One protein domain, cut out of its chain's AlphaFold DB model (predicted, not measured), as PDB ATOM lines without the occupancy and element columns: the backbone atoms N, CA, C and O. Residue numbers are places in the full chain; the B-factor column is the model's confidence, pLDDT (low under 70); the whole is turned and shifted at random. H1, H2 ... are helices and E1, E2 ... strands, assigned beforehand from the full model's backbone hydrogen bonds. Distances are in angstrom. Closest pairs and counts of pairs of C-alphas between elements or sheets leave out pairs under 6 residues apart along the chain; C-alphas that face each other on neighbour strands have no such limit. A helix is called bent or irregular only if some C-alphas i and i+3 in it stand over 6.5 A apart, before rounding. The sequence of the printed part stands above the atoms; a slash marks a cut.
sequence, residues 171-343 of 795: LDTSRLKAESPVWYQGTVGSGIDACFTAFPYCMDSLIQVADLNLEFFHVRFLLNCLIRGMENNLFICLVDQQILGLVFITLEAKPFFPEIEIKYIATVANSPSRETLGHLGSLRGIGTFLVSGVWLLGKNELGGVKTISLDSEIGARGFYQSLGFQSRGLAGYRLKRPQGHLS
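AT A GLANCE: This is residues 171 to 343 of the 795 residues of the protein "Hist_deacetyl domain-containing protein" of Deltaproteobacteria bacterium (UniProt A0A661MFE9). A strongly twisted sheet of eight strands curls like part of a barrel round one long helix, H5, with the long hairpin of E4 and E5 in its middle. H2 crosses E4 on the outside of the curl with H3 beyond it, while H6 covers the strands E8 and E7 and the short H7 touches both H5 and H6. The 173 printed residues hold seven named helices and eight named strands, in the order H1 E1 E2 H2 H3 E3 E4 E5 H4 H5 E6 H6 E7 E8 H7. The sheet order is E1 E2 E3 E4 E5 E6 E8 E7, mixed, and the class is mixed, helices and strands. The whole is compact, with a radius of gyration of the C-alphas of 15.4 A and spans of 41 by 32 by 28 A.

HOW THE PARTS SIT: H1, residues 173 to 179, only grazes the sheet, with residues 173 to 177. The edge strand E1, residues 183 to 188, forms an antiparallel hairpin with E2, residues 192 to 198, where N 186 and O 194 are 2.9 A apart, within hydrogen-bond range. H2, residues 203 to 212, lies over E4, residues 242 to 254, at a height over the sheet of 8.2 A, and runs across the strands at 88 degrees to E4 on the local plane, which is fitted to just 6 C-alphas. H2 only just touches H3, residues 219 to 228, with 3 pairs of C-alphas within 8 A, the closest being Ala 210 and Val 219 at 6.0 A; they run opposite ways at a steep tilt of 49 degrees. E3, residues 234 to 239, is the antiparallel neighbour of E2, with N 195 and O 238 2.8 A apart. E3, E4 and E5, residues 257 to 267, form a meander, each strand the antiparallel neighbour of the one before; N 237 and O 245 are 2.9 A apart, and N 250 and O 261 are 2.8 A apart. H4, residues 274 to 282, is irregular, with C-alphas 276 and 279 9.3 A apart, and only grazes the sheet with residues 277 to 281. The sheet curls round H5, residues 286 to 302, whose closest C-alphas to E2 are Gly 293 and Phe 196, 5.8 A apart. E6, residues 307 to 311, is parallel to E5, with N 262 and O 309 2.8 A apart; E5, H4, H5 and E6 form a strand-helix-strand unit, two parallel neighbour strands with helices between, and its crossover is right-handed. H6, residues 314 to 323, is irregular, with C-alphas 315 and 318 7.4 A apart, and lies over E8, residues 332 to 335, and E7, residues 325 to 328, at a height of 8.7 A. E6, H6 and E7 form a split unit, with E8 between the strands, also right-handed. E8 is the antiparallel neighbour of E6, with N 310 and O 333 within hydrogen-bond range at 3.0 A, and E7 and E8 form a hairpin, with N 326 and O 334 within hydrogen-bond range at 2.9 A. H7, residues 340 to 343, touches H5, at Leu 342 and Thr 288, 5.8 A, and H6, at Leu 342 and Leu 323, 5.4 A. In H1, H2 and H3 every O i to N i+4 pair is within hydrogen-bond range; the counts are 12 of 13 in H5, 4 of 6 in H6 and 1 of 5 in H4, which has 3 of 6 O i to N i+3 pairs, and H7 is too short for an O i to N i+4 pair.

IN THESE COORDINATES: H1 begins at C-alpha 173 (-32.214, -32.331, -53.921). The longest strand, E4, spans 35.9 A, E5 29.4 A and H5 22.4 A. C-alpha 286, where H5 begins, is at (-31.989, -38.709, -37.011), and H7 ends at C-alpha 343 (-23.508, -29.774, -29.967).

THE WHOLE: The C-alphas farthest apart, Pro 255 and Glu 275, are 48.0 A apart. The printed part has no cut and no long link. Its mean pLDDT is 85.2, with 18 residues under 70, among them 269 to 277 and 313 to 315.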
ATOM      1  N   LEU A 171     -38.265 -36.284 -56.246       85.81
ATOM      2  CA  LEU A 171     -37.709 -35.305 -55.327       85.81
ATOM      3  C   LEU A 171     -36.231 -34.993 -55.632       85.81
ATOM      4  O   LEU A 171     -35.331 -35.652 -55.126       85.81
ATOM      5  N   ASP A 172     -35.958 -33.941 -56.401       85.62
ATOM      6  CA  ASP A 172     -34.585 -33.524 -56.711       85.62
ATOM      7  C   ASP A 172     -33.994 -32.597 -55.635       85.62
ATOM      8  O   ASP A 172     -34.401 -31.444 -55.465       85.62
ATOM      9  N   THR A 173     -32.965 -33.081 -54.938       83.94
ATOM     10  CA  THR A 173     -32.214 -32.331 -53.921       83.94
ATOM     11  C   THR A 173     -31.564 -31.060 -54.466       83.94
ATOM     12  O   THR A 173     -31.445 -30.083 -53.724       83.94
ATOM     13  N   SER A 174     -31.165 -31.037 -55.740       84.62
ATOM     14  CA  SER A 174     -30.539 -29.872 -56.377       84.62
ATOM     15  C   SER A 174     -31.546 -28.736 -56.530       84.62
ATOM     16  O   SER A 174     -31.259 -27.600 -56.144       84.62
ATOM     17  N   ARG A 175     -32.754 -29.065 -57.006       83.62
ATOM     18  CA  ARG A 175     -33.894 -28.142 -57.085       83.62
ATOM     19  C   ARG A 175     -34.277 -27.615 -55.702       83.62
ATOM     20  O   ARG A 175     -34.346 -26.406 -55.503       83.62
ATOM     21  N   LEU A 176     -34.412 -28.503 -54.713       85.06
ATOM     22  CA  LEU A 176     -34.761 -28.107 -53.343       85.06
ATOM     23  C   LEU A 176     -33.741 -27.167 -52.707       85.06
ATOM     24  O   LEU A 176     -34.121 -26.236 -52.002       85.06
ATOM     25  N   LYS A 177     -32.450 -27.396 -52.951       85.06
ATOM     26  CA  LYS A 177     -31.389 -26.526 -52.442       85.06
ATOM     27  C   LYS A 177     -31.451 -25.122 -53.043       85.06
ATOM     28  O   LYS A 177     -31.101 -24.167 -52.359       85.06
ATOM     29  N   ALA A 178     -31.863 -25.000 -54.305       82.75
ATOM     30  CA  ALA A 178     -32.012 -23.709 -54.972       82.75
ATOM     31  C   ALA A 178     -33.258 -22.940 -54.496       82.75
ATOM     32  O   ALA A 178     -33.232 -21.713 -54.438       82.75
ATOM     33  N   GLU A 179     -34.332 -23.654 -54.151       81.56
ATOM     34  CA  GLU A 179     -35.631 -23.065 -53.804       81.56
ATOM     35  C   GLU A 179     -35.828 -22.839 -52.296       81.56
ATOM     36  O   GLU A 179     -36.592 -21.959 -51.895       81.56
ATOM     37  N   SER A 180     -35.162 -23.622 -51.441       79.50
ATOM     38  CA  SER A 180     -35.379 -23.574 -49.993       79.50
ATOM     39  C   SER A 180     -34.571 -22.458 -49.319       79.50
ATOM     40  O   SER A 180     -33.343 -22.431 -49.435       79.50
ATOM     41  N   PRO A 181     -35.208 -21.589 -48.511       77.94
ATOM     42  CA  PRO A 181     -34.497 -20.585 -47.722       77.94
ATOM     43  C   PRO A 181     -33.707 -21.197 -46.554       77.94
ATOM     44  O   PRO A 181     -32.837 -20.539 -45.989       77.94
ATOM     45  N   VAL A 182     -34.005 -22.444 -46.171       89.62
ATOM     46  CA  VAL A 182     -33.364 -23.139 -45.049       89.62
ATOM     47  C   VAL A 182     -32.698 -24.402 -45.564       89.62
ATOM     48  O   VAL A 182     -33.375 -25.368 -45.907       89.62
ATOM     49  N   TRP A 183     -31.367 -24.415 -45.559       92.69
ATOM     50  CA  TRP A 183     -30.587 -25.572 -45.986       92.69
ATOM     51  C   TRP A 183     -29.376 -25.783 -45.077       92.69
ATOM     52  O   TRP A 183     -28.379 -25.062 -45.169       92.69
ATOM     53  N   TYR A 184     -29.445 -26.791 -44.204       94.81
ATOM     54  CA  TYR A 184     -28.330 -27.172 -43.332       94.81
ATOM     55  C   TYR A 184     -27.882 -28.600 -43.605       94.81
ATOM     56  O   TYR A 184     -28.654 -29.543 -43.456       94.81
ATOM     57  N   GLN A 185     -26.613 -28.766 -43.972       92.94
ATOM     58  CA  GLN A 185     -26.036 -30.064 -44.311       92.94
ATOM     59  C   GLN A 185     -25.155 -30.590 -43.176       92.94
ATOM     60  O   GLN A 185     -24.306 -29.878 -42.647       92.94
ATOM     61  N   GLY A 186     -25.324 -31.853 -42.811       90.94
ATOM     62  CA  GLY A 186     -24.511 -32.524 -41.801       90.94
ATOM     63  C   GLY A 186     -24.495 -34.025 -42.042       90.94
ATOM     64  O   GLY A 186     -24.724 -34.466 -43.161       90.94
ATOM     65  N   THR A 187     -24.263 -34.808 -40.989       89.38
ATOM     66  CA  THR A 187     -24.236 -36.270 -41.094       89.38
ATOM     67  C   THR A 187     -25.075 -36.963 -40.024       89.38
ATOM     68  O   THR A 187     -25.233 -36.457 -38.908       89.38
ATOM     69  N   VAL A 188     -25.594 -38.144 -40.363       88.50
ATOM     70  CA  VAL A 188     -26.311 -39.071 -39.472       88.50
ATOM     71  C   VAL A 188     -25.621 -40.443 -39.445       88.50
ATOM     72  O   VAL A 188     -24.821 -40.776 -40.322       88.50
ATOM     73  N   GLY A 189     -25.897 -41.256 -38.420       81.25
ATOM     74  CA  GLY A 189     -25.334 -42.606 -38.293       81.25
ATOM     75  C   GLY A 189     -23.799 -42.645 -38.310       81.25
ATOM     76  O   GLY A 189     -23.140 -41.936 -37.549       81.25
ATOM     77  N   SER A 190     -23.236 -43.486 -39.182       73.25
ATOM     78  CA  SER A 190     -21.791 -43.678 -39.391       73.25
ATOM     79  C   SER A 190     -21.129 -42.599 -40.262       73.25
ATOM     80  O   SER A 190     -19.985 -42.774 -40.673       73.25
ATOM     81  N   GLY A 191     -21.810 -41.475 -40.516       80.88
ATOM     82  CA  GLY A 191     -21.288 -40.375 -41.333       80.88
ATOM     83  C   GLY A 191     -21.990 -40.201 -42.679       80.88
ATOM     84  O   GLY A 191     -21.386 -39.648 -43.585       80.88
ATOM     85  N   ILE A 192     -23.232 -40.669 -42.809       88.19
ATOM     86  CA  ILE A 192     -24.030 -40.508 -44.030       88.19
ATOM     87  C   ILE A 192     -24.502 -39.061 -44.124       88.19
ATOM     88  O   ILE A 192     -25.025 -38.530 -43.139       88.19
ATOM     89  N   ASP A 193     -24.319 -38.441 -45.286       90.69
ATOM     90  CA  ASP A 193     -24.729 -37.063 -45.530       90.69
ATOM     91  C   ASP A 193     -26.249 -36.914 -45.440       90.69
ATOM     92  O   ASP A 193     -27.020 -37.693 -45.996       90.69
ATOM     93  N   ALA A 194     -26.675 -35.886 -44.718       93.38
ATOM     94  CA  ALA A 194     -28.074 -35.566 -44.507       93.38
ATOM     95  C   ALA A 194     -28.299 -34.059 -44.614       93.38
ATOM     96  O   ALA A 194     -27.419 -33.246 -44.303       93.38
ATOM     97  N   CYS A 195     -29.511 -33.683 -45.008       95.06
ATOM     98  CA  CYS A 195     -29.950 -32.300 -45.097       95.06
ATOM     99  C   CYS A 195     -31.151 -32.037 -44.182       95.06
ATOM    100  O   CYS A 195     -32.094 -32.826 -44.128       95.06
ATOM    101  N   PHE A 196     -31.112 -30.906 -43.479       96.81
ATOM    102  CA  PHE A 196     -32.255 -30.303 -42.810       96.81
ATOM    103  C   PHE A 196     -32.789 -29.152 -43.665       96.81
ATOM    104  O   PHE A 196     -32.074 -28.178 -43.911       96.81
ATOM    105  N   THR A 197     -34.047 -29.260 -44.086       95.44
ATOM    106  CA  THR A 197     -34.733 -28.265 -44.925       95.44
ATOM    107  C   THR A 197     -36.230 -28.238 -44.618       95.44
ATOM    108  O   THR A 197     -36.752 -29.154 -43.975       95.44
ATOM    109  N   ALA A 198     -36.923 -27.182 -45.050       94.12
ATOM    110  CA  ALA A 198     -38.384 -27.124 -45.024       94.12
ATOM    111  C   ALA A 198     -38.994 -28.278 -45.839       94.12
ATOM    112  O   ALA A 198     -38.380 -28.764 -46.794       94.12
ATOM    113  N   PHE A 199     -40.191 -28.728 -45.456       94.25
ATOM    114  CA  PHE A 199     -40.876 -29.812 -46.154       94.25
ATOM    115  C   PHE A 199     -41.205 -29.401 -47.599       94.25
ATOM    116  O   PHE A 199     -41.929 -28.423 -47.806       94.25
ATOM    117  N   PRO A 200     -40.711 -30.141 -48.601       91.56
ATOM    118  CA  PRO A 200     -40.989 -29.844 -49.994       91.56
ATOM    119  C   PRO A 200     -42.378 -30.355 -50.346       91.56
ATOM    120  O   PRO A 200     -42.602 -31.555 -50.339       91.56
ATOM    121  N   TYR A 201     -43.329 -29.478 -50.648       91.06
ATOM    122  CA  TYR A 201     -44.671 -29.904 -51.045       91.06
ATOM    123  C   TYR A 201     -44.688 -30.296 -52.528       91.06
ATOM    124  O   TYR A 201     -44.914 -29.452 -53.388       91.06
ATOM    125  N   CYS A 202     -44.451 -31.577 -52.818       91.00
ATOM    126  CA  CYS A 202     -44.608 -32.190 -54.138       91.00
ATOM    127  C   CYS A 202     -45.245 -33.581 -54.002       91.00
ATOM    128  O   CYS A 202     -45.420 -34.091 -52.893       91.00
ATOM    129  N   MET A 203     -45.621 -34.199 -55.124       92.00
ATOM    130  CA  MET A 203     -46.262 -35.517 -55.104       92.00
ATOM    131  C   MET A 203     -45.359 -36.574 -54.452       92.00
ATOM    132  O   MET A 203     -45.803 -37.312 -53.573       92.00
ATOM    133  N   ASP A 204     -44.078 -36.609 -54.826       91.88
ATOM    134  CA  ASP A 204     -43.141 -37.627 -54.350       91.88
ATOM    135  C   ASP A 204     -42.903 -37.546 -52.830       91.88
ATOM    136  O   ASP A 204     -42.935 -38.565 -52.145       91.88
ATOM    137  N   SER A 205     -42.773 -36.344 -52.257       92.75
ATOM    138  CA  SER A 205     -42.587 -36.184 -50.806       92.75
ATOM    139  C   SER A 205     -43.820 -36.600 -49.995       92.75
ATOM    140  O   SER A 205     -43.684 -37.178 -48.914       92.75
ATOM    141  N   LEU A 206     -45.028 -36.343 -50.508       94.06
ATOM    142  CA  LEU A 206     -46.280 -36.779 -49.887       94.06
ATOM    143  C   LEU A 206     -46.436 -38.302 -49.963       94.06
ATOM    144  O   LEU A 206     -46.853 -38.910 -48.977       94.06
ATOM    145  N   ILE A 207     -46.056 -38.917 -51.090       92.50
ATOM    146  CA  ILE A 207     -46.003 -40.379 -51.250       92.50
ATOM    147  C   ILE A 207     -45.017 -40.990 -50.254       92.50
ATOM    148  O   ILE A 207     -45.358 -41.965 -49.585       92.50
ATOM    149  N   GLN A 208     -43.823 -40.409 -50.107       91.06
ATOM    150  CA  GLN A 208     -42.845 -40.880 -49.129       91.06
ATOM    151  C   GLN A 208     -43.429 -40.835 -47.711       91.06
ATOM    152  O   GLN A 208     -43.435 -41.852 -47.027       91.06
ATOM    153  N   VAL A 209     -44.003 -39.706 -47.276       90.88
ATOM    154  CA  VAL A 209     -44.627 -39.596 -45.940       90.88
ATOM    155  C   VAL A 209     -45.772 -40.592 -45.751       90.88
ATOM    156  O   VAL A 209     -45.890 -41.182 -44.675       90.88
ATOM    157  N   ALA A 210     -46.590 -40.805 -46.786       89.19
ATOM    158  CA  ALA A 210     -47.640 -41.814 -46.771       89.19
ATOM    159  C   ALA A 210     -47.083 -43.221 -46.517       89.19
ATOM    160  O   ALA A 210     -47.668 -43.971 -45.735       89.19
ATOM    161  N   ASP A 211     -45.949 -43.567 -47.133       87.38
ATOM    162  CA  ASP A 211     -45.322 -44.873 -46.928       87.38
ATOM    163  C   ASP A 211     -44.662 -44.990 -45.552       87.38
ATOM    164  O   ASP A 211     -44.730 -46.047 -44.932       87.38
ATOM    165  N   LEU A 212     -44.062 -43.913 -45.029       83.50
ATOM    166  CA  LEU A 212     -43.401 -43.931 -43.718       83.50
ATOM    167  C   LEU A 212     -44.370 -44.197 -42.558       83.50
ATOM    168  O   LEU A 212     -43.955 -44.790 -41.558       83.50
ATOM    169  N   ASN A 213     -45.624 -43.746 -42.671       77.00
ATOM    170  CA  ASN A 213     -46.689 -43.945 -41.678       77.00
ATOM    171  C   ASN A 213     -46.271 -43.573 -40.235       77.00
ATOM    172  O   ASN A 213     -46.392 -44.365 -39.298       77.00
ATOM    173  N   LEU A 214     -45.717 -42.369 -40.059       79.44
ATOM    174  CA  LEU A 214     -45.236 -41.884 -38.760       79.44
ATOM    175  C   LEU A 214     -46.396 -41.415 -37.863       79.44
ATOM    176  O   LEU A 214     -47.359 -40.826 -38.342       79.44
ATOM    177  N   GLU A 215     -46.257 -41.594 -36.544       73.31
ATOM    178  CA  GLU A 215     -47.330 -41.397 -35.542       73.31
ATOM    179  C   GLU A 215     -48.036 -40.028 -35.595       73.31
ATOM    180  O   GLU A 215     -49.242 -39.961 -35.368       73.31
ATOM    181  N   PHE A 216     -47.321 -38.949 -35.933       80.50
ATOM    182  CA  PHE A 216     -47.865 -37.579 -35.984       80.50
ATOM    183  C   PHE A 216     -47.943 -36.984 -37.396       80.50
ATOM    184  O   PHE A 216     -48.517 -35.913 -37.580       80.50
ATOM    185  N   PHE A 217     -47.346 -37.639 -38.394       87.56
ATOM    186  CA  PHE A 217     -47.173 -37.075 -39.733       87.56
ATOM    187  C   PHE A 217     -47.861 -37.964 -40.766       87.56
ATOM    188  O   PHE A 217     -47.264 -38.897 -41.293       87.56
ATOM    189  N   HIS A 218     -49.118 -37.643 -41.065       87.00
ATOM    190  CA  HIS A 218     -49.898 -38.254 -42.143       87.00
ATOM    191  C   HIS A 218     -50.224 -37.219 -43.226       87.00
ATOM    192  O   HIS A 218     -50.312 -36.026 -42.942       87.00
ATOM    193  N   VAL A 219     -50.471 -37.661 -44.464       90.88
ATOM    194  CA  VAL A 219     -50.689 -36.780 -45.636       90.88
ATOM    195  C   VAL A 219     -51.706 -35.672 -45.349       90.88
ATOM    196  O   VAL A 219     -51.439 -34.497 -45.590       90.88
ATOM    197  N   ARG A 220     -52.836 -36.019 -44.722       89.06
ATOM    198  CA  ARG A 220     -53.877 -35.051 -44.342       89.06
ATOM    199  C   ARG A 220     -53.382 -33.943 -43.396       89.06
ATOM    200  O   ARG A 220     -53.821 -32.804 -43.527       89.06
ATOM    201  N   PHE A 221     -52.472 -34.239 -42.465       89.12
ATOM    202  CA  PHE A 221     -51.873 -33.243 -41.568       89.12
ATOM    203  C   PHE A 221     -51.016 -32.261 -42.368       89.12
ATOM    204  O   PHE A 221     -51.191 -31.052 -42.236       89.12
ATOM    205  N   LEU A 222     -50.167 -32.776 -43.261       92.88
ATOM    206  CA  LEU A 222     -49.290 -31.959 -44.099       92.88
ATOM    207  C   LEU A 222     -50.101 -31.037 -45.021       92.88
ATOM    208  O   LEU A 222     -49.860 -29.832 -45.064       92.88
ATOM    209  N   LEU A 223     -51.126 -31.565 -45.692       92.00
ATOM    210  CA  LEU A 223     -52.015 -30.755 -46.531       92.00
ATOM    211  C   LEU A 223     -52.770 -29.693 -45.712       92.00
ATOM    212  O   LEU A 223     -52.949 -28.564 -46.170       92.00
ATOM    213  N   ASN A 224     -53.162 -30.009 -44.474       88.88
ATOM    214  CA  ASN A 224     -53.764 -29.029 -43.569       88.88
ATOM    215  C   ASN A 224     -52.777 -27.932 -43.150       88.88
ATOM    216  O   ASN A 224     -53.201 -26.782 -43.016       88.88
ATOM    217  N   CYS A 225     -51.492 -28.248 -42.954       89.75
ATOM    218  CA  CYS A 225     -50.457 -27.241 -42.721       89.75
ATOM    219  C   CYS A 225     -50.386 -26.266 -43.897       89.75
ATOM    220  O   CYS A 225     -50.475 -25.062 -43.669       89.75
ATOM    221  N   LEU A 226     -50.341 -26.770 -45.135       88.94
ATOM    222  CA  LEU A 226     -50.310 -25.937 -46.340       88.94
ATOM    223  C   LEU A 226     -51.559 -25.049 -46.478       88.94
ATOM    224  O   LEU A 226     -51.452 -23.845 -46.701       88.94
ATOM    225  N   ILE A 227     -52.761 -25.603 -46.285       86.56
ATOM    226  CA  ILE A 227     -54.015 -24.827 -46.368       86.56
ATOM    227  C   ILE A 227     -54.044 -23.699 -45.326       86.56
ATOM    228  O   ILE A 227     -54.523 -22.594 -45.601       86.56
ATOM    229  N   ARG A 228     -53.528 -23.968 -44.123       85.31
ATOM    230  CA  ARG A 228     -53.525 -23.020 -43.002       85.31
ATOM    231  C   ARG A 228     -52.374 -22.014 -43.045       85.31
ATOM    232  O   ARG A 228     -52.347 -21.137 -42.186       85.31
ATOM    233  N   GLY A 229     -51.459 -22.089 -44.014       84.94
ATOM    234  CA  GLY A 229     -50.298 -21.195 -44.060       84.94
ATOM    235  C   GLY A 229     -49.204 -21.554 -43.048       84.94
ATOM    236  O   GLY A 229     -48.500 -20.671 -42.564       84.94
ATOM    237  N   MET A 230     -49.126 -22.823 -42.641       87.94
ATOM    238  CA  MET A 230     -48.157 -23.347 -41.672       87.94
ATOM    239  C   MET A 230     -47.058 -24.183 -42.350       87.94
ATOM    240  O   MET A 230     -46.390 -24.977 -41.693       87.94
ATOM    241  N   GLU A 231     -46.864 -24.046 -43.659       85.81
ATOM    242  CA  GLU A 231     -45.839 -24.760 -44.427       85.81
ATOM    243  C   GLU A 231     -44.419 -24.495 -43.907       85.81
ATOM    244  O   GLU A 231     -43.611 -25.418 -43.838       85.81
ATOM    245  N   ASN A 232     -44.149 -23.280 -43.421       88.81
ATOM    246  CA  ASN A 232     -42.849 -22.871 -42.875       88.81
ATOM    247  C   ASN A 232     -42.548 -23.437 -41.475       88.81
ATOM    248  O   ASN A 232     -41.488 -23.173 -40.910       88.81
ATOM    249  N   ASN A 233     -43.477 -24.204 -40.905       93.62
ATOM    250  CA  ASN A 233     -43.330 -24.825 -39.592       93.62
ATOM    251  C   ASN A 233     -42.903 -26.295 -39.681       93.62
ATOM    252  O   ASN A 233     -42.645 -26.913 -38.647       93.62
ATOM    253  N   LEU A 234     -42.858 -26.866 -40.887       95.44
ATOM    254  CA  LEU A 234     -42.580 -28.278 -41.112       95.44
ATOM    255  C   LEU A 234     -41.205 -28.454 -41.762       95.44
ATOM    256  O   LEU A 234     -40.942 -27.908 -42.831       95.44
ATOM    257  N   PHE A 235     -40.347 -29.251 -41.130       96.81
ATOM    258  CA  PHE A 235     -38.982 -29.510 -41.583       96.81
ATOM    259  C   PHE A 235     -38.692 -31.008 -41.615       96.81
ATOM    260  O   PHE A 235     -39.311 -31.789 -40.887       96.81
ATOM    261  N   ILE A 236     -37.731 -31.401 -42.444       96.31
ATOM    262  CA  ILE A 236     -37.380 -32.800 -42.687       96.31
ATOM    263  C   ILE A 236     -35.891 -33.075 -42.501       96.31
ATOM    264  O   ILE A 236     -35.059 -32.177 -42.611       96.31
ATOM    265  N   CYS A 237     -35.572 -34.344 -42.254       95.44
ATOM    266  CA  CYS A 237     -34.248 -34.922 -42.453       95.44
ATOM    267  C   CYS A 237     -34.268 -35.708 -43.766       95.44
ATOM    268  O   CYS A 237     -35.008 -36.689 -43.875       95.44
ATOM    269  N   LEU A 238     -33.473 -35.270 -44.740       93.69
ATOM    270  CA  LEU A 238     -33.399 -35.845 -46.080       93.69
ATOM    271  C   LEU A 238     -32.029 -36.498 -46.306       93.69
ATOM    272  O   LEU A 238     -31.007 -35.844 -46.102       93.69
ATOM    273  N   VAL A 239     -32.013 -37.755 -46.746       91.38
ATOM    274  CA  VAL A 239     -30.809 -38.517 -47.129       91.38
ATOM    275  C   VAL A 239     -31.074 -39.150 -48.485       91.38
ATOM    276  O   VAL A 239     -32.048 -39.878 -48.610       91.38
ATOM    277  N   ASP A 240     -30.252 -38.864 -49.495       85.69
ATOM    278  CA  ASP A 240     -30.392 -39.432 -50.848       85.69
ATOM    279  C   ASP A 240     -31.832 -39.389 -51.395       85.69
ATOM    280  O   ASP A 240     -32.377 -40.385 -51.865       85.69
ATOM    281  N   GLN A 241     -32.476 -38.218 -51.295       88.19
ATOM    282  CA  GLN A 241     -33.876 -37.980 -51.695       88.19
ATOM    283  C   GLN A 241     -34.934 -38.745 -50.870       88.19
ATOM    284  O   GLN A 241     -36.121 -38.626 -51.155       88.19
ATOM    285  N   GLN A 242     -34.535 -39.472 -49.822       90.12
ATOM    286  CA  GLN A 242     -35.418 -40.178 -48.894       90.12
ATOM    287  C   GLN A 242     -35.637 -39.377 -47.610       90.12
ATOM    288  O   GLN A 242     -34.690 -38.969 -46.927       90.12
ATOM    289  N   ILE A 243     -36.901 -39.175 -47.245       92.75
ATOM    290  CA  ILE A 243     -37.284 -38.553 -45.978       92.75
ATOM    291  C   ILE A 243     -37.115 -39.581 -44.854       92.75
ATOM    292  O   ILE A 243     -37.765 -40.620 -44.838       92.75
ATOM    293  N   LEU A 244     -36.259 -39.281 -43.874       91.25
ATOM    294  CA  LEU A 244     -35.996 -40.171 -42.733       91.25
ATOM    295  C   LEU A 244     -36.606 -39.670 -41.416       91.25
ATOM    296  O   LEU A 244     -36.663 -40.389 -40.414       91.25
ATOM    297  N   GLY A 245     -37.072 -38.428 -41.382       92.38
ATOM    298  CA  GLY A 245     -37.751 -37.887 -40.215       92.38
ATOM    299  C   GLY A 245     -38.336 -36.514 -40.476       92.38
ATOM    300  O   GLY A 245     -37.897 -35.808 -41.383       92.38
ATOM    301  N   LEU A 246     -39.320 -36.154 -39.662       95.06
ATOM    302  CA  LEU A 246     -40.039 -34.892 -39.747       95.06
ATOM    303  C   LEU A 246     -40.110 -34.236 -38.371       95.06
ATOM    304  O   LEU A 246     -40.175 -34.909 -37.338       95.06
ATOM    305  N   VAL A 247     -40.108 -32.907 -38.370       95.62
ATOM    306  CA  VAL A 247     -40.315 -32.089 -37.180       95.62
ATOM    307  C   VAL A 247     -41.263 -30.941 -37.505       95.62
ATOM    308  O   VAL A 247     -41.090 -30.240 -38.502       95.62
ATOM    309  N   PHE A 248     -42.275 -30.758 -36.662       95.25
ATOM    310  CA  PHE A 248     -43.200 -29.634 -36.725       95.25
ATOM    311  C   PHE A 248     -42.971 -28.727 -35.520       95.25
ATOM    312  O   PHE A 248     -43.011 -29.183 -34.371       95.25
ATOM    313  N   ILE A 249     -42.728 -27.447 -35.789       95.25
ATOM    314  CA  ILE A 249     -42.423 -26.446 -34.768       95.25
ATOM    315  C   ILE A 249     -43.480 -25.346 -34.720       95.25
ATOM    316  O   ILE A 249     -44.147 -25.048 -35.704       95.25
ATOM    317  N   THR A 250     -43.601 -24.687 -33.578       92.56
ATOM    318  CA  THR A 250     -44.381 -23.459 -33.427       92.56
ATOM    319  C   THR A 250     -43.538 -22.386 -32.759       92.56
ATOM    320  O   THR A 250     -42.690 -22.678 -31.914       92.56
ATOM    321  N   LEU A 251     -43.764 -21.132 -33.142       88.88
ATOM    322  CA  LEU A 251     -43.161 -19.976 -32.488       88.88
ATOM    323  C   LEU A 251     -44.131 -19.426 -31.449       88.88
ATOM    324  O   LEU A 251     -45.192 -18.914 -31.796       88.88
ATOM    325  N   GLU A 252     -43.752 -19.505 -30.177       83.75
ATOM    326  CA  GLU A 252     -44.497 -18.874 -29.095       83.75
ATOM    327  C   GLU A 252     -43.905 -17.497 -28.778       83.75
ATOM    328  O   GLU A 252     -42.732 -17.363 -28.411       83.75
ATOM    329  N   ALA A 253     -44.730 -16.453 -28.869       76.00
ATOM    330  CA  ALA A 253     -44.355 -15.120 -28.415       76.00
ATOM    331  C   ALA A 253     -44.356 -15.079 -26.876       76.00
ATOM    332  O   ALA A 253     -45.413 -15.118 -26.243       76.00
ATOM    333  N   LYS A 254     -43.173 -14.998 -26.253       77.38
ATOM    334  CA  LYS A 254     -43.039 -14.675 -24.821       77.38
ATOM    335  C   LYS A 254     -42.703 -13.185 -24.654       77.38
ATOM    336  O   LYS A 254     -42.110 -12.608 -25.564       77.38
ATOM    337  N   PRO A 255     -42.979 -12.568 -23.486       68.44
ATOM    338  CA  PRO A 255     -42.853 -11.116 -23.272       68.44
ATOM    339  C   PRO A 255     -41.467 -10.488 -23.523       68.44
ATOM    340  O   PRO A 255     -41.349  -9.271 -23.510       68.44
ATOM    341  N   PHE A 256     -40.413 -11.283 -23.751       69.88
ATOM    342  CA  PHE A 256     -39.038 -10.787 -23.914       69.88
ATOM    343  C   PHE A 256     -38.236 -11.454 -25.039       69.88
ATOM    344  O   PHE A 256     -37.140 -10.996 -25.362       69.88
ATOM    345  N   PHE A 257     -38.705 -12.580 -25.578       75.81
ATOM    346  CA  PHE A 257     -38.037 -13.314 -26.654       75.81
ATOM    347  C   PHE A 257     -38.976 -14.381 -27.230       75.81
ATOM    348  O   PHE A 257     -39.766 -14.952 -26.478       75.81
ATOM    349  N   PRO A 258     -38.879 -14.700 -28.529       82.38
ATOM    350  CA  PRO A 258     -39.575 -15.851 -29.091       82.38
ATOM    351  C   PRO A 258     -38.987 -17.168 -28.548       82.38
ATOM    352  O   PRO A 258     -37.767 -17.311 -28.400       82.38
ATOM    353  N   GLU A 259     -39.857 -18.131 -28.242       89.19
ATOM    354  CA  GLU A 259     -39.514 -19.520 -27.898       89.19
ATOM    355  C   GLU A 259     -39.940 -20.424 -29.060       89.19
ATOM    356  O   GLU A 259     -41.038 -20.268 -29.597       89.19
ATOM    357  N   ILE A 260     -39.065 -21.345 -29.474       93.31
ATOM    358  CA  ILE A 260     -39.462 -22.410 -30.401       93.31
ATOM    359  C   ILE A 260     -39.977 -23.575 -29.572       93.31
ATOM    360  O   ILE A 260     -39.272 -24.075 -28.696       93.31
ATOM    361  N   GLU A 261     -41.161 -24.054 -29.903       93.19
ATOM    362  CA  GLU A 261     -41.696 -25.291 -29.366       93.19
ATOM    363  C   GLU A 261     -41.726 -26.352 -30.465       93.19
ATOM    364  O   GLU A 261     -42.315 -26.151 -31.524       93.19
ATOM    365  N   ILE A 262     -41.078 -27.491 -30.228       94.25
ATOM    366  CA  ILE A 262     -41.211 -28.674 -31.072       94.25
ATOM    367  C   ILE A 262     -42.486 -29.389 -30.627       94.25
ATOM    368  O   ILE A 262     -42.506 -30.018 -29.570       94.25
ATOM    369  N   LYS A 263     -43.545 -29.274 -31.431       90.69
ATOM    370  CA  LYS A 263     -44.839 -29.913 -31.160       90.69
ATOM    371  C   LYS A 263     -44.807 -31.396 -31.496       90.69
ATOM    372  O   LYS A 263     -45.280 -32.208 -30.713       90.69
ATOM    373  N   TYR A 264     -44.233 -31.735 -32.650       90.12
ATOM    374  CA  TYR A 264     -44.139 -33.112 -33.123       90.12
ATOM    375  C   TYR A 264     -42.757 -33.380 -33.699       90.12
ATOM    376  O   TYR A 264     -42.205 -32.557 -34.432       90.12
ATOM    377  N   ILE A 265     -42.211 -34.552 -33.397       90.88
ATOM    378  CA  ILE A 265     -40.983 -35.067 -33.993       90.88
ATOM    379  C   ILE A 265     -41.127 -36.573 -34.173       90.88
ATOM    380  O   ILE A 265     -41.534 -37.275 -33.251       90.88
ATOM    381  N   ALA A 266     -40.814 -37.071 -35.362       88.25
ATOM    382  CA  ALA A 266     -40.880 -38.495 -35.656       88.25
ATOM    383  C   ALA A 266     -39.758 -38.897 -36.609       88.25
ATOM    384  O   ALA A 266     -39.325 -38.120 -37.461       88.25
ATOM    385  N   THR A 267     -39.279 -40.129 -36.454       87.94
ATOM    386  CA  THR A 267     -38.182 -40.688 -37.250       87.94
ATOM    387  C   THR A 267     -38.517 -42.113 -37.660       87.94
ATOM    388  O   THR A 267     -39.281 -42.792 -36.971       87.94
ATOM    389  N   VAL A 268     -37.916 -42.592 -38.747       80.69
ATOM    390  CA  VAL A 268     -38.189 -43.928 -39.308       80.69
ATOM    391  C   VAL A 268     -37.789 -45.112 -38.422       80.69
ATOM    392  O   VAL A 268     -38.164 -46.240 -38.728       80.69
ATOM    393  N   ALA A 269     -37.114 -44.888 -37.287       63.16
ATOM    394  CA  ALA A 269     -36.698 -45.955 -36.370       63.16
ATOM    395  C   ALA A 269     -37.861 -46.864 -35.900       63.16
ATOM    396  O   ALA A 269     -37.628 -48.050 -35.651       63.16
ATOM    397  N   ASN A 270     -39.095 -46.337 -35.861       53.62
ATOM    398  CA  ASN A 270     -40.319 -47.037 -35.438       53.62
ATOM    399  C   ASN A 270     -41.306 -47.348 -36.591       53.62
ATOM    400  O   ASN A 270     -42.431 -47.768 -36.324       53.62
ATOM    401  N   SER A 271     -40.926 -47.131 -37.858       57.06
ATOM    402  CA  SER A 271     -41.825 -47.360 -38.999       57.06
ATOM    403  C   SER A 271     -41.918 -48.855 -39.362       57.06
ATOM    404  O   SER A 271     -40.888 -49.534 -39.392       57.06
ATOM    405  N   PRO A 272     -43.118 -49.381 -39.679       48.25
ATOM    406  CA  PRO A 272     -43.290 -50.735 -40.208       48.25
ATOM    407  C   PRO A 272     -42.716 -50.891 -41.630       48.25
ATOM    408  O   PRO A 272     -42.450 -52.009 -42.060       48.25
ATOM    409  N   SER A 273     -42.438 -49.789 -42.335       53.62
ATOM    410  CA  SER A 273     -42.012 -49.753 -43.744       53.62
ATOM    411  C   SER A 273     -40.494 -49.902 -43.934       53.62
ATOM    412  O   SER A 273     -39.907 -49.367 -44.876       53.62
ATOM    413  N   ARG A 274     -39.821 -50.636 -43.034       56.81
ATOM    414  CA  ARG A 274     -38.358 -50.848 -43.072       56.81
ATOM    415  C   ARG A 274     -37.872 -51.506 -44.364       56.81
ATOM    416  O   ARG A 274     -36.738 -51.265 -44.768       56.81
ATOM    417  N   GLU A 275     -38.713 -52.308 -45.010       57.59
ATOM    418  CA  GLU A 275     -38.363 -52.996 -46.255       57.59
ATOM    419  C   GLU A 275     -38.114 -52.024 -47.419       57.59
ATOM    420  O   GLU A 275     -37.197 -52.257 -48.208       57.59
ATOM    421  N   THR A 276     -38.850 -50.906 -47.496       60.38
ATOM    422  CA  THR A 276     -38.694 -49.905 -48.568       60.38
ATOM    423  C   THR A 276     -37.371 -49.142 -48.444       60.38
ATOM    424  O   THR A 276     -36.701 -48.891 -49.443       60.38
ATOM    425  N   LEU A 277     -36.961 -48.811 -47.214       64.38
ATOM    426  CA  LEU A 277     -35.769 -47.996 -46.926       64.38
ATOM    427  C   LEU A 277     -34.470 -48.812 -46.811       64.38
ATOM    428  O   LEU A 277     -33.381 -48.239 -46.720       64.38
ATOM    429  N   GLY A 278     -34.557 -50.144 -46.776       71.19
ATOM    430  CA  GLY A 278     -33.404 -51.032 -46.642       71.19
ATOM    431  C   GLY A 278     -32.513 -50.668 -45.445       71.19
ATOM    432  O   GLY A 278     -32.976 -50.549 -44.311       71.19
ATOM    433  N   HIS A 279     -31.214 -50.474 -45.691       67.00
ATOM    434  CA  HIS A 279     -30.237 -50.158 -44.642       67.00
ATOM    435  C   HIS A 279     -30.433 -48.757 -44.019       67.00
ATOM    436  O   HIS A 279     -30.121 -48.559 -42.842       67.00
ATOM    437  N   LEU A 280     -31.014 -47.802 -44.759       70.38
ATOM    438  CA  LEU A 280     -31.232 -46.423 -44.296       70.38
ATOM    439  C   LEU A 280     -32.236 -46.346 -43.132       70.38
ATOM    440  O   LEU A 280     -32.101 -45.500 -42.248       70.38
ATOM    441  N   GLY A 281     -33.195 -47.276 -43.060       61.72
ATOM    442  CA  GLY A 281     -34.187 -47.343 -41.976       61.72
ATOM    443  C   GLY A 281     -33.611 -47.693 -40.594       61.72
ATOM    444  O   GLY A 281     -34.300 -47.553 -39.585       61.72
ATOM    445  N   SER A 282     -32.348 -48.132 -40.524       70.06
ATOM    446  CA  SER A 282     -31.656 -48.494 -39.276       70.06
ATOM    447  C   SER A 282     -30.737 -47.397 -38.720       70.06
ATOM    448  O   SER A 282     -30.090 -47.582 -37.683       70.06
ATOM    449  N   LEU A 283     -30.670 -46.243 -39.391       81.00
ATOM    450  CA  LEU A 283     -29.770 -45.157 -39.021       81.00
ATOM    451  C   LEU A 283     -30.151 -44.521 -37.683       81.00
ATOM    452  O   LEU A 283     -31.282 -44.102 -37.442       81.00
ATOM    453  N   ARG A 284     -29.153 -44.394 -36.806       83.81
ATOM    454  CA  ARG A 284     -29.278 -43.691 -35.526       83.81
ATOM    455  C   ARG A 284     -28.952 -42.205 -35.683       83.81
ATOM    456  O   ARG A 284     -28.190 -41.800 -36.557       83.81
ATOM    457  N   GLY A 285     -29.489 -41.391 -34.776       88.00
ATOM    458  CA  GLY A 285     -29.159 -39.964 -34.681       88.00
ATOM    459  C   GLY A 285     -30.022 -39.028 -35.528       88.00
ATOM    460  O   GLY A 285     -29.800 -37.822 -35.470       88.00
ATOM    461  N   ILE A 286     -31.039 -39.534 -36.238       91.31
ATOM    462  CA  ILE A 286     -31.989 -38.709 -37.011       91.31
ATOM    463  C   ILE A 286     -32.691 -37.682 -36.106       91.31
ATOM    464  O   ILE A 286     -32.781 -36.509 -36.451       91.31
ATOM    465  N   GLY A 287     -33.123 -38.090 -34.906       91.56
ATOM    466  CA  GLY A 287     -33.739 -37.174 -33.938       91.56
ATOM    467  C   GLY A 287     -32.781 -36.064 -33.491       91.56
ATOM    468  O   GLY A 287     -33.149 -34.894 -33.487       91.56
ATOM    469  N   THR A 288     -31.526 -36.410 -33.186       93.38
ATOM    470  CA  THR A 288     -30.475 -35.431 -32.861       93.38
ATOM    471  C   THR A 288     -30.270 -34.447 -34.010       93.38
ATOM    472  O   THR A 288     -30.190 -33.248 -33.769       93.38
ATOM    473  N   PHE A 289     -30.234 -34.943 -35.249       95.19
ATOM    474  CA  PHE A 289     -30.082 -34.133 -36.454       95.19
ATOM    475  C   PHE A 289     -31.240 -33.139 -36.628       95.19
ATOM    476  O   PHE A 289     -31.003 -31.943 -36.779       95.19
ATOM    477  N   LEU A 290     -32.492 -33.588 -36.499       95.75
ATOM    478  CA  LEU A 290     -33.661 -32.702 -36.554       95.75
ATOM    479  C   LEU A 290     -33.599 -31.608 -35.476       95.75
ATOM    480  O   LEU A 290     -33.786 -30.431 -35.778       95.75
ATOM    481  N   VAL A 291     -33.270 -31.963 -34.229       95.75
ATOM    482  CA  VAL A 291     -33.157 -30.987 -33.129       95.75
ATOM    483  C   VAL A 291     -31.990 -30.011 -33.353       95.75
ATOM    484  O   VAL A 291     -32.120 -28.824 -33.043       95.75
ATOM    485  N   SER A 292     -30.865 -30.462 -33.921       95.81
ATOM    486  CA  SER A 292     -29.749 -29.589 -34.314       95.81
ATOM    487  C   SER A 292     -30.160 -28.584 -35.390       95.81
ATOM    488  O   SER A 292     -29.823 -27.405 -35.270       95.81
ATOM    489  N   GLY A 293     -30.927 -29.025 -36.390       96.00
ATOM    490  CA  GLY A 293     -31.475 -28.161 -37.435       96.00
ATOM    491  C   GLY A 293     -32.425 -27.104 -36.875       96.00
ATOM    492  O   GLY A 293     -32.260 -25.923 -37.167       96.00
ATOM    493  N   VAL A 294     -33.337 -27.490 -35.972       95.94
ATOM    494  CA  VAL A 294     -34.232 -26.549 -35.266       95.94
ATOM    495  C   VAL A 294     -33.438 -25.532 -34.438       95.94
ATOM    496  O   VAL A 294     -33.773 -24.344 -34.416       95.94
ATOM    497  N   TRP A 295     -32.356 -25.961 -33.780       95.12
ATOM    498  CA  TRP A 295     -31.486 -25.042 -33.047       95.12
ATOM    499  C   TRP A 295     -30.834 -24.015 -33.969       95.12
ATOM    500  O   TRP A 295     -30.872 -22.819 -33.675       95.12
ATOM    501  N   LEU A 296     -30.266 -24.464 -35.090       93.88
ATOM    502  CA  LEU A 296     -29.591 -23.575 -36.030       93.88
ATOM    503  C   LEU A 296     -30.588 -22.643 -36.729       93.88
ATOM    504  O   LEU A 296     -30.321 -21.448 -36.816       93.88
ATOM    505  N   LEU A 297     -31.775 -23.138 -37.092       93.94
ATOM    506  CA  LEU A 297     -32.898 -22.343 -37.597       93.94
ATOM    507  C   LEU A 297     -33.255 -21.195 -36.640       93.94
ATOM    508  O   LEU A 297     -33.322 -20.039 -37.054       93.94
ATOM    509  N   GLY A 298     -33.430 -21.492 -35.348       92.06
ATOM    510  CA  GLY A 298     -33.766 -20.477 -34.349       92.06
ATOM    511  C   GLY A 298     -32.671 -19.429 -34.148       92.06
ATOM    512  O   GLY A 298     -32.961 -18.249 -33.937       92.06
ATOM    513  N   LYS A 299     -31.402 -19.841 -34.222       90.56
ATOM    514  CA  LYS A 299     -30.252 -18.951 -34.009       90.56
ATOM    515  C   LYS A 299     -29.861 -18.145 -35.239       90.56
ATOM    516  O   LYS A 299     -29.428 -17.003 -35.076       90.56
ATOM    517  N   ASN A 300     -29.991 -18.724 -36.426       91.81
ATOM    518  CA  ASN A 300     -29.533 -18.138 -37.676       91.81
ATOM    519  C   ASN A 300     -30.662 -17.456 -38.449       91.81
ATOM    520  O   ASN A 300     -30.544 -16.275 -38.756       91.81
ATOM    521  N   GLU A 301     -31.778 -18.138 -38.703       89.69
ATOM    522  CA  GLU A 301     -32.846 -17.576 -39.538       89.69
ATOM    523  C   GLU A 301     -33.781 -16.685 -38.735       89.69
ATOM    524  O   GLU A 301     -33.921 -15.502 -39.047       89.69
ATOM    525  N   LEU A 302     -34.346 -17.217 -37.651       84.94
ATOM    526  CA  LEU A 302     -35.429 -16.548 -36.928       84.94
ATOM    527  C   LEU A 302     -34.925 -15.409 -36.030       84.94
ATOM    528  O   LEU A 302     -35.616 -14.409 -35.875       84.94
ATOM    529  N   GLY A 303     -33.699 -15.511 -35.504       69.56
ATOM    530  CA  GLY A 303     -33.064 -14.471 -34.690       69.56
ATOM    531  C   GLY A 303     -33.744 -14.256 -33.329       69.56
ATOM    532  O   GLY A 303     -34.956 -14.321 -33.172       69.56
ATOM    533  N   GLY A 304     -32.962 -14.026 -32.272       72.00
ATOM    534  CA  GLY A 304     -33.521 -13.701 -30.949       72.00
ATOM    535  C   GLY A 304     -34.163 -14.865 -30.177       72.00
ATOM    536  O   GLY A 304     -34.453 -14.697 -28.992       72.00
ATOM    537  N   VAL A 305     -34.300 -16.057 -30.773       81.75
ATOM    538  CA  VAL A 305     -34.762 -17.260 -30.063       81.75
ATOM    539  C   VAL A 305     -33.750 -17.650 -28.982       81.75
ATOM    540  O   VAL A 305     -32.568 -17.920 -29.249       81.75
ATOM    541  N   LYS A 306     -34.208 -17.681 -27.727       78.88
ATOM    542  CA  LYS A 306     -33.363 -18.045 -26.575       78.88
ATOM    543  C   LYS A 306     -33.550 -19.486 -26.128       78.88
ATOM    544  O   LYS A 306     -32.580 -20.080 -25.657       78.88
ATOM    545  N   THR A 307     -34.753 -20.034 -26.275       86.31
ATOM    546  CA  THR A 307     -35.113 -21.350 -25.745       86.31
ATOM    547  C   THR A 307     -35.817 -22.203 -26.789       86.31
ATOM    548  O   THR A 307     -36.485 -21.692 -27.687       86.31
ATOM    549  N   ILE A 308     -35.619 -23.515 -26.652       92.06
ATOM    550  CA  ILE A 308     -36.334 -24.547 -27.399       92.06
ATOM    551  C   ILE A 308     -37.006 -25.439 -26.365       92.06
ATOM    552  O   ILE A 308     -36.339 -25.887 -25.427       92.06
ATOM    553  N   SER A 309     -38.299 -25.680 -26.515       91.81
ATOM    554  CA  SER A 309     -39.070 -26.590 -25.673       91.81
ATOM    555  C   SER A 309     -39.721 -27.688 -26.495       91.81
ATOM    556  O   SER A 309     -39.850 -27.565 -27.709       91.81
ATOM    557  N   LEU A 310     -40.099 -28.772 -25.832       90.12
ATOM    558  CA  LEU A 310     -40.904 -29.843 -26.408       90.12
ATOM    559  C   LEU A 310     -41.639 -30.583 -25.300       90.12
ATOM    560  O   LEU A 310     -41.137 -30.647 -24.175       90.12
ATOM    561  N   ASP A 311     -42.765 -31.189 -25.651       83.50
ATOM    562  CA  ASP A 311     -43.455 -32.161 -24.812       83.50
ATOM    563  C   ASP A 311     -43.235 -33.558 -25.400       83.50
ATOM    564  O   ASP A 311     -43.323 -33.758 -26.611       83.50
ATOM    565  N   SER A 312     -42.886 -34.531 -24.560       75.81
ATOM    566  CA  SER A 312     -42.637 -35.903 -25.004       75.81
ATOM    567  C   SER A 312     -42.989 -36.923 -23.932       75.81
ATOM    568  O   SER A 312     -42.930 -36.649 -22.734       75.81
ATOM    569  N   GLU A 313     -43.271 -38.149 -24.374       68.00
ATOM    570  CA  GLU A 313     -43.469 -39.303 -23.505       68.00
ATOM    571  C   GLU A 313     -42.278 -39.545 -22.563       68.00
ATOM    572  O   GLU A 313     -41.115 -39.297 -22.901       68.00
ATOM    573  N   ILE A 314     -42.576 -40.094 -21.381       61.03
ATOM    574  CA  ILE A 314     -41.609 -40.350 -20.301       61.03
ATOM    575  C   ILE A 314     -40.457 -41.259 -20.775       61.03
ATOM    576  O   ILE A 314     -39.320 -41.086 -20.337       61.03
ATOM    577  N   GLY A 315     -40.713 -42.177 -21.715       60.28
ATOM    578  CA  GLY A 315     -39.710 -43.104 -22.256       60.28
ATOM    579  C   GLY A 315     -38.563 -42.434 -23.025       60.28
ATOM    580  O   GLY A 315     -37.454 -42.961 -23.053       60.28
ATOM    581  N   ALA A 316     -38.774 -41.237 -23.582       73.31
ATOM    582  CA  ALA A 316     -37.741 -40.496 -24.313       73.31
ATOM    583  C   ALA A 316     -36.900 -39.569 -23.411       73.31
ATOM    584  O   ALA A 316     -36.017 -38.851 -23.890       73.31
ATOM    585  N   ARG A 317     -37.137 -39.583 -22.092       80.38
ATOM    586  CA  ARG A 317     -36.472 -38.703 -21.120       80.38
ATOM    587  C   ARG A 317     -34.948 -38.779 -21.185       80.38
ATOM    588  O   ARG A 317     -34.297 -37.738 -21.250       80.38
ATOM    589  N   GLY A 318     -34.390 -39.992 -21.195       81.75
ATOM    590  CA  GLY A 318     -32.939 -40.200 -21.251       81.75
ATOM    591  C   GLY A 318     -32.321 -39.630 -22.530       81.75
ATOM    592  O   GLY A 318     -31.285 -38.967 -22.479       81.75
ATOM    593  N   PHE A 319     -33.013 -39.786 -23.665       86.31
ATOM    594  CA  PHE A 319     -32.601 -39.200 -24.936       86.31
ATOM    595  C   PHE A 319     -32.526 -37.671 -24.843       86.31
ATOM    596  O   PHE A 319     -31.453 -37.106 -25.051       86.31
ATOM    597  N   TYR A 320     -33.599 -36.983 -24.446       89.00
ATOM    598  CA  TYR A 320     -33.589 -35.515 -24.385       89.00
ATOM    599  C   TYR A 320     -32.623 -34.958 -23.335       89.00
ATOM    600  O   TYR A 320     -31.950 -33.952 -23.582       89.00
ATOM    601  N   GLN A 321     -32.491 -35.621 -22.185       87.31
ATOM    602  CA  GLN A 321     -31.504 -35.247 -21.174       87.31
ATOM    603  C   GLN A 321     -30.072 -35.340 -21.720       87.31
ATOM    604  O   GLN A 321     -29.296 -34.407 -21.507       87.31
ATOM    605  N   SER A 322     -29.753 -36.378 -22.505       86.56
ATOM    606  CA  SER A 322     -28.437 -36.523 -23.151       86.56
ATOM    607  C   SER A 322     -28.115 -35.390 -24.140       86.56
ATOM    608  O   SER A 322     -26.953 -35.024 -24.321       86.56
ATOM    609  N   LEU A 323     -29.140 -34.771 -24.739       89.75
ATOM    610  CA  LEU A 323     -28.991 -33.612 -25.626       89.75
ATOM    611  C   LEU A 323     -28.866 -32.278 -24.859       89.75
ATOM    612  O   LEU A 323     -28.531 -31.247 -25.452       89.75
ATOM    613  N   GLY A 324     -29.112 -32.284 -23.544       89.25
ATOM    614  CA  GLY A 324     -29.047 -31.115 -22.665       89.25
ATOM    615  C   GLY A 324     -30.397 -30.459 -22.344       89.25
ATOM    616  O   GLY A 324     -30.428 -29.305 -21.888       89.25
ATOM    617  N   PHE A 325     -31.512 -31.163 -22.566       91.25
ATOM    618  CA  PHE A 325     -32.827 -30.732 -22.094       91.25
ATOM    619  C   PHE A 325     -33.002 -30.988 -20.593       91.25
ATOM    620  O   PHE A 325     -32.481 -31.949 -20.029       91.25
ATOM    621  N   GLN A 326     -33.773 -30.121 -19.942       89.94
ATOM    622  CA  GLN A 326     -34.190 -30.273 -18.551       89.94
ATOM    623  C   GLN A 326     -35.700 -30.483 -18.475       89.94
ATOM    624  O   GLN A 326     -36.446 -29.819 -19.193       89.94
ATOM    625  N   SER A 327     -36.127 -31.387 -17.591       85.00
ATOM    626  CA  SER A 327     -37.544 -31.673 -17.345       85.00
ATOM    627  C   SER A 327     -38.248 -30.447 -16.766       85.00
ATOM    628  O   SER A 327     -37.727 -29.787 -15.866       85.00
ATOM    629  N   ARG A 328     -39.452 -30.180 -17.254       82.12
ATOM    630  CA  ARG A 328     -40.393 -29.166 -16.790       82.12
ATOM    631  C   ARG A 328     -41.733 -29.866 -16.556       82.12
ATOM    632  O   ARG A 328     -42.507 -30.066 -17.484       82.12
ATOM    633  N   GLY A 329     -41.992 -30.259 -15.311       77.31
ATOM    634  CA  GLY A 329     -43.160 -31.079 -14.976       77.31
ATOM    635  C   GLY A 329     -43.010 -32.529 -15.447       77.31
ATOM    636  O   GLY A 329     -41.891 -33.041 -15.515       77.31
ATOM    637  N   LEU A 330     -44.143 -33.181 -15.734       69.56
ATOM    638  CA  LEU A 330     -44.214 -34.621 -16.017       69.56
ATOM    639  C   LEU A 330     -43.758 -35.005 -17.436       69.56
ATOM    640  O   LEU A 330     -43.135 -36.050 -17.595       69.56
ATOM    641  N   ALA A 331     -44.047 -34.173 -18.443       74.00
ATOM    642  CA  ALA A 331     -43.801 -34.488 -19.858       74.00
ATOM    643  C   ALA A 331     -43.101 -33.366 -20.651       74.00
ATOM    644  O   ALA A 331     -42.721 -33.580 -21.799       74.00
ATOM    645  N   GLY A 332     -42.909 -32.188 -20.050       83.75
ATOM    646  CA  GLY A 332     -42.292 -31.048 -20.723       83.75
ATOM    647  C   GLY A 332     -40.777 -31.026 -20.583       83.75
ATOM    648  O   GLY A 332     -40.220 -31.406 -19.551       83.75
ATOM    649  N   TYR A 333     -40.095 -30.520 -21.603       89.38
ATOM    650  CA  TYR A 333     -38.642 -30.412 -21.661       89.38
ATOM    651  C   TYR A 333     -38.224 -29.057 -22.226       89.38
ATOM    652  O   TYR A 333     -38.804 -28.555 -23.184       89.38
ATOM    653  N   ARG A 334     -37.170 -28.463 -21.660       91.12
ATOM    654  CA  ARG A 334     -36.568 -27.225 -22.172       91.12
ATOM    655  C   ARG A 334     -35.073 -27.394 -22.382       91.12
ATOM    656  O   ARG A 334     -34.347 -27.767 -21.457       91.12
ATOM    657  N   LEU A 335     -34.596 -27.068 -23.579       92.00
ATOM    658  CA  LEU A 335     -33.179 -27.070 -23.903       92.00
ATOM    659  C   LEU A 335     -32.493 -25.934 -23.151       92.00
ATOM    660  O   LEU A 335     -32.600 -24.764 -23.518       92.00
ATOM    661  N   LYS A 336     -31.761 -26.279 -22.091       87.81
ATOM    662  CA  LYS A 336     -30.971 -25.293 -21.351       87.81
ATOM    663  C   LYS A 336     -29.737 -24.913 -22.152       87.81
ATOM    664  O   LYS A 336     -29.435 -23.733 -22.317       87.81
ATOM    665  N   ARG A 337     -28.988 -25.921 -22.606       87.25
ATOM    666  CA  ARG A 337     -27.763 -25.775 -23.402       87.25
ATOM    667  C   ARG A 337     -27.539 -27.047 -24.219       87.25
ATOM    668  O   ARG A 337     -27.674 -28.111 -23.626       87.25
ATOM    669  N   PRO A 338     -27.099 -26.957 -25.486       91.44
ATOM    670  CA  PRO A 338     -26.703 -28.137 -26.248       91.44
ATOM    671  C   PRO A 338     -25.548 -28.897 -25.585       91.44
ATOM    672  O   PRO A 338     -24.591 -28.264 -25.116       91.44
ATOM    673  N   GLN A 339     -25.651 -30.228 -25.546       88.12
ATOM    674  CA  GLN A 339     -24.652 -31.147 -24.988       88.12
ATOM    675  C   GLN A 339     -24.481 -32.398 -25.859       88.12
ATOM    676  O   GLN A 339     -25.303 -32.674 -26.735       88.12
ATOM    677  N   GLY A 340     -23.400 -33.143 -25.607       86.56
ATOM    678  CA  GLY A 340     -23.134 -34.431 -26.241       86.56
ATOM    679  C   GLY A 340     -23.205 -34.362 -27.766       86.56
ATOM    680  O   GLY A 340     -22.647 -33.463 -28.399       86.56
ATOM    681  N   HIS A 341     -23.907 -35.316 -28.373       88.38
ATOM    682  CA  HIS A 341     -24.035 -35.382 -29.828       88.38
ATOM    683  C   HIS A 341     -24.753 -34.166 -30.433       88.38
ATOM    684  O   HIS A 341     -24.452 -33.812 -31.571       88.38
ATOM    685  N   LEU A 342     -25.637 -33.484 -29.687       92.31
ATOM    686  CA  LEU A 342     -26.367 -32.325 -30.206       92.31
ATOM    687  C   LEU A 342     -25.414 -31.188 -30.588       92.31
ATOM    688  O   LEU A 342     -25.525 -30.621 -31.673       92.31
ATOM    689  N   SER A 343     -24.462 -30.855 -29.711       90.69
ATOM    690  CA  SER A 343     -23.508 -29.774 -29.967       90.69
ATOM    691  C   SER A 343     -22.548 -30.109 -31.106       90.69
ATOM    692  O   SER A 343     -22.217 -29.222 -31.891       90.69
TER     693      SER A 343